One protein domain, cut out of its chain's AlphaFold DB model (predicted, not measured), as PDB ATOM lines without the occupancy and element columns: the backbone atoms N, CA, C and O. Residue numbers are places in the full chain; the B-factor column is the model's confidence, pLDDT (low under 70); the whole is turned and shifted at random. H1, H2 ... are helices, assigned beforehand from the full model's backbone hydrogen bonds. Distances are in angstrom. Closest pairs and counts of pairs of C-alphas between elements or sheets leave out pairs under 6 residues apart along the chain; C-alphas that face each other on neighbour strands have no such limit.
ATOM      1  N   GLY A  78     201.238 130.835 241.760       85.44
ATOM      2  CA  GLY A  78     201.980 131.815 240.963       85.44
ATOM      3  C   GLY A  78     203.410 132.052 241.454       85.44
ATOM      4  O   GLY A  78     204.258 132.480 240.677       85.44
ATOM      5  N   SER A  79     203.698 131.716 242.713       83.38
ATOM      6  CA  SER A  79     205.032 131.829 243.311       83.38
ATOM      7  C   SER A  79     205.985 130.688 242.919       83.38
ATOM      8  O   SER A  79     207.160 130.721 243.289       83.38
ATOM      9  N   PHE A  80     205.510 129.683 242.173       80.75
ATOM     10  CA  PHE A  80     206.303 128.526 241.756       80.75
ATOM     11  C   PHE A  80     206.289 128.367 240.234       80.75
ATOM     12  O   PHE A  80     205.230 128.242 239.622       80.75
ATOM     13  N   ASP A  81     207.474 128.313 239.628       84.81
ATOM     14  CA  ASP A  81     207.646 127.971 238.215       84.81
ATOM     15  C   ASP A  81     208.114 126.509 238.078       84.81
ATOM     16  O   ASP A  81     209.262 126.206 238.426       84.81
ATOM     17  N   PRO A  82     207.270 125.602 237.548       81.31
ATOM     18  CA  PRO A  82     207.627 124.200 237.349       81.31
ATOM     19  C   PRO A  82     208.910 124.006 236.535       81.31
ATOM     20  O   PRO A  82     209.717 123.149 236.882       81.31
ATOM     21  N   LYS A  83     209.166 124.848 235.522       83.62
ATOM     22  CA  LYS A  83     210.364 124.729 234.669       83.62
ATOM     23  C   LYS A  83     211.651 124.986 235.448       83.62
ATOM     24  O   LYS A  83     212.667 124.322 235.242       83.62
ATOM     25  N   THR A  84     211.603 125.941 236.372       81.81
ATOM     26  CA  THR A  84     212.717 126.227 237.283       81.81
ATOM     27  C   THR A  84     212.902 125.103 238.314       81.81
ATOM     28  O   THR A  84     214.015 124.861 238.778       81.81
ATOM     29  N   MET A  85     211.833 124.384 238.666       79.75
ATOM     30  CA  MET A  85     211.884 123.267 239.614       79.75
ATOM     31  C   MET A  85     212.375 121.954 238.991       79.75
ATOM     32  O   MET A  85     213.044 121.195 239.683       79.75
ATOM     33  N   GLU A  86     212.104 121.698 237.707       80.19
ATOM     34  CA  GLU A  86     212.559 120.492 236.983       80.19
ATOM     35  C   GLU A  86     214.080 120.327 236.992       80.19
ATOM     36  O   GLU A  86     214.585 119.209 237.059       80.19
ATOM     37  N   ASN A  87     214.806 121.445 236.976       78.25
ATOM     38  CA  ASN A  87     216.264 121.464 236.892       78.25
ATOM     39  C   ASN A  87     216.952 121.622 238.256       78.25
ATOM     40  O   ASN A  87     218.172 121.779 238.312       78.25
ATOM     41  N   ARG A  88     216.199 121.624 239.364       80.12
ATOM     42  CA  ARG A  88     216.796 121.726 240.699       80.12
ATOM     43  C   ARG A  88     217.428 120.401 241.101       80.12
ATOM     44  O   ARG A  88     216.786 119.355 241.056       80.12
ATOM     45  N   GLU A  89     218.662 120.464 241.590       81.44
ATOM     46  CA  GLU A  89     219.234 119.348 242.333       81.44
ATOM     47  C   GLU A  89     218.450 119.160 243.632       81.44
ATOM     48  O   GLU A  89     218.388 120.041 244.491       81.44
ATOM     49  N   VAL A  90     217.825 117.995 243.757       80.31
ATOM     50  CA  VAL A  90     217.106 117.578 244.956       80.31
ATOM     51  C   VAL A  90     217.800 116.333 245.482       80.31
ATOM     52  O   VAL A  90     218.049 115.392 244.726       80.31
ATOM     53  N   VAL A  91     218.129 116.319 246.773       83.69
ATOM     54  CA  VAL A  91     218.678 115.121 247.423       83.69
ATOM     55  C   VAL A  91     217.648 113.992 247.393       83.69
ATOM     56  O   VAL A  91     216.445 114.246 247.441       83.69
ATOM     57  N   ASP A  92     218.108 112.743 247.339       82.69
ATOM     58  CA  ASP A  92     217.237 111.578 247.119       82.69
ATOM     59  C   ASP A  92     216.067 111.490 248.108       82.69
ATOM     60  O   ASP A  92     214.958 111.127 247.721       82.69
ATOM     61  N   THR A  93     216.276 111.919 249.355       79.88
ATOM     62  CA  THR A  93     215.248 111.978 250.406       79.88
ATOM     63  C   THR A  93     214.017 112.808 250.023       79.88
ATOM     64  O   THR A  93     212.919 112.507 250.480       79.88
ATOM     65  N   TYR A  94     214.179 113.839 249.190       76.44
ATOM     66  CA  TYR A  94     213.107 114.763 248.804       76.44
ATOM     67  C   TYR A  94     212.715 114.647 247.326       76.44
ATOM     68  O   TYR A  94     211.930 115.460 246.836       76.44
ATOM     69  N   LYS A  95     213.233 113.645 246.599       82.62
ATOM     70  CA  LYS A  95     212.868 113.405 245.198       82.62
ATOM     71  C   LYS A  95     211.432 112.894 245.104       82.62
ATOM     72  O   LYS A  95     211.155 111.703 245.221       82.62
ATOM     73  N   ILE A  96     210.513 113.814 244.848       85.19
ATOM     74  CA  ILE A  96     209.121 113.538 244.498       85.19
ATOM     75  C   ILE A  96     208.798 114.219 243.169       85.19
ATOM     76  O   ILE A  96     209.407 115.228 242.817       85.19
ATOM     77  N   GLY A  97     207.846 113.671 242.411       86.75
ATOM     78  CA  GLY A  97     207.381 114.324 241.184       86.75
ATOM     79  C   GLY A  97     206.822 115.715 241.495       86.75
ATOM     80  O   GLY A  97     206.092 115.866 242.475       86.75
ATOM     81  N   ILE A  98     207.150 116.715 240.674       85.62
ATOM     82  CA  ILE A  98     206.781 118.122 240.914       85.62
ATOM     83  C   ILE A  98     205.270 118.286 241.084       85.62
ATOM     84  O   ILE A  98     204.835 118.965 242.010       85.62
ATOM     85  N   ASP A  99     204.469 117.585 240.282       86.81
ATOM     86  CA  ASP A  99     203.008 117.602 240.411       86.81
ATOM     87  C   ASP A  99     202.544 117.122 241.791       86.81
ATOM     88  O   ASP A  99     201.694 117.750 242.423       86.81
ATOM     89  N   LYS A 100     203.164 116.053 242.308       88.38
ATOM     90  CA  LYS A 100     202.884 115.540 243.656       88.38
ATOM     91  C   LYS A 100     203.358 116.508 244.737       88.38
ATOM     92  O   LYS A 100     202.698 116.620 245.765       88.38
ATOM     93  N   ALA A 101     204.472 117.210 244.520       86.75
ATOM     94  CA  ALA A 101     204.966 118.229 245.445       86.75
ATOM     95  C   ALA A 101     203.994 119.410 245.553       86.75
ATOM     96  O   ALA A 101     203.672 119.845 246.656       86.75
ATOM     97  N   ILE A 102     203.497 119.893 244.412       86.19
ATOM     98  CA  ILE A 102     202.515 120.978 244.341       86.19
ATOM     99  C   ILE A 102     201.201 120.546 244.994       86.19
ATOM    100  O   ILE A 102     200.667 121.278 245.826       86.19
ATOM    101  N   GLU A 103     200.699 119.352 244.671       89.12
ATOM    102  CA  GLU A 103     199.480 118.818 245.285       89.12
ATOM    103  C   GLU A 103     199.627 118.693 246.810       89.12
ATOM    104  O   GLU A 103     198.745 119.114 247.562       89.12
ATOM    105  N   ALA A 104     200.757 118.153 247.279       88.62
ATOM    106  CA  ALA A 104     201.043 118.036 248.702       88.62
ATOM    107  C   ALA A 104     201.098 119.413 249.376       88.62
ATOM    108  O   ALA A 104     200.487 119.597 250.425       88.62
ATOM    109  N   ALA A 105     201.761 120.396 248.761       87.06
ATOM    110  CA  ALA A 105     201.857 121.749 249.294       87.06
ATOM    111  C   ALA A 105     200.476 122.421 249.404       87.06
ATOM    112  O   ALA A 105     200.158 122.979 250.455       87.06
ATOM    113  N   GLN A 106     199.616 122.274 248.389       87.38
ATOM    114  CA  GLN A 106     198.240 122.789 248.400       87.38
ATOM    115  C   GLN A 106     197.390 122.203 249.532       87.38
ATOM    116  O   GLN A 106     196.555 122.899 250.104       87.38
ATOM    117  N   LYS A 107     197.601 120.926 249.859       88.75
ATOM    118  CA  LYS A 107     196.848 120.207 250.898       88.75
ATOM    119  C   LYS A 107     197.499 120.261 252.282       88.75
ATOM    120  O   LYS A 107     196.919 119.749 253.233       88.75
ATOM    121  N   SER A 108     198.695 120.835 252.408       87.62
ATOM    122  CA  SER A 108     199.551 120.636 253.587       87.62
ATOM    123  C   SER A 108     199.077 121.347 254.857       87.62
ATOM    124  O   SER A 108     199.406 120.900 255.954       87.62
ATOM    125  N   THR A 109     198.324 122.445 254.744       88.44
ATOM    126  CA  THR A 109     198.114 123.375 255.871       88.44
ATOM    127  C   THR A 109     196.653 123.763 256.167       88.44
ATOM    128  O   THR A 109     196.396 124.912 256.530       88.44
ATOM    129  N   PRO A 110     195.671 122.836 256.120       90.19
ATOM    130  CA  PRO A 110     194.257 123.175 256.332       90.19
ATOM    131  C   PRO A 110     193.985 123.788 257.715       90.19
ATOM    132  O   PRO A 110     193.224 124.744 257.827       90.19
ATOM    133  N   THR A 111     194.650 123.299 258.767       91.56
ATOM    134  CA  THR A 111     194.498 123.838 260.129       91.56
ATOM    135  C   THR A 111     195.005 125.273 260.237       91.56
ATOM    136  O   THR A 111     194.395 126.094 260.915       91.56
ATOM    137  N   LEU A 112     196.111 125.594 259.560       89.06
ATOM    138  CA  LEU A 112     196.662 126.944 259.600       89.06
ATOM    139  C   LEU A 112     195.799 127.921 258.799       89.06
ATOM    140  O   LEU A 112     195.634 129.053 259.235       89.06
ATOM    141  N   LEU A 113     195.200 127.476 257.691       90.12
ATOM    142  CA  LEU A 113     194.215 128.273 256.954       90.12
ATOM    143  C   LEU A 113     193.013 128.638 257.840       90.12
ATOM    144  O   LEU A 113     192.670 129.812 257.917       90.12
ATOM    145  N   SER A 114     192.461 127.682 258.600       92.44
ATOM    146  CA  SER A 114     191.377 127.961 259.565       92.44
ATOM    147  C   SER A 114     191.785 129.017 260.597       92.44
ATOM    148  O   SER A 114     191.032 129.946 260.871       92.44
ATOM    149  N   LEU A 115     193.011 128.929 261.132       92.25
ATOM    150  CA  LEU A 115     193.534 129.924 262.077       92.25
ATOM    151  C   LEU A 115     193.702 131.315 261.449       92.25
ATOM    152  O   LEU A 115     193.574 132.320 262.145       92.25
ATOM    153  N   MET A 116     194.015 131.388 260.152       90.81
ATOM    154  CA  MET A 116     194.112 132.655 259.423       90.81
ATOM    155  C   MET A 116     192.731 133.280 259.199       90.81
ATOM    156  O   MET A 116     192.612 134.495 259.341       90.81
ATOM    157  N   ASP A 117     191.716 132.465 258.897       92.62
ATOM    158  CA  ASP A 117     190.332 132.908 258.678       92.62
ATOM    159  C   ASP A 117     189.646 133.356 259.982       92.62
ATOM    160  O   ASP A 117     188.857 134.300 259.984       92.62
ATOM    161  N   GLU A 118     189.970 132.711 261.106       97.00
ATOM    162  CA  GLU A 118     189.468 133.065 262.445       97.00
ATOM    163  C   GLU A 118     190.269 134.194 263.119       97.00
ATOM    164  O   GLU A 118     189.881 134.699 264.176       97.00
ATOM    165  N   GLY A 119     191.410 134.571 262.539       94.31
ATOM    166  CA  GLY A 119     192.400 135.446 263.152       94.31
ATOM    167  C   GLY A 119     192.669 136.737 262.383       94.31
ATOM    168  O   GLY A 119     191.845 137.259 261.636       94.31
TER     169      GLY A 119
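AT A GLANCE: This is residues 78 to 119 of the 168 residues of the protein "Sulfatase" of Escherichia coli (UniProt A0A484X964). This is a stretched, open chain of helices with no packed core: H2 is in the middle, H3 follows beyond its last end across a tight link, and the small H1 lies near its first end. Between H1 and H2 a long loop swings out and returns, and its residues 87 to 96 stick out; residues 103 to 119, with the second half of H2 and the whole of H3, stick out as an arm. The printed part has 42 residues with three named helices, in the order H1, H2, H3, and no named strand; its class is all helix. It is only just loose, close to extended, with a radius of gyration of the C-alphas of 13.4 A, and elongated, spanning 39 by 23 by 13 A.

HOW THE PARTS SIT: Begin with H2, residues 98 to 107, the longest helix. H1, residues 82 to 86, only just touches it, with 3 pairs of C-alphas within 8 A; look at Pro 82 and Ile 98, their closest C-alphas, 7.1 A apart. H3, residues 110 to 117, meets H2 only through their link. H1 and H3 are apart. In H1, H2 and H3 every O i to N i+4 pair is within hydrogen-bond range.

IN THESE COORDINATES: Find C-alpha 98 at (206.781, 118.122, 240.914); from there H2 runs 14.2 A to C-alpha 107. H3 runs 10.8 A from C-alpha 110 to C-alpha 117 at (190.332, 132.908, 258.678). H1 begins at C-alpha 82, at (207.627, 124.200, 237.349), and covers 6.2 A to C-alpha 86.

THE WHOLE: Look to Asn 87 and Glu 118 for the two C-alphas farthest apart, 38.8 A. The link from H1 to H2 is long, with 11 residues; the tight link from H2 to H3 has 2. The printed part has no cut. The mean pLDDT of the printed part is 85.9, and no printed residue is under 70.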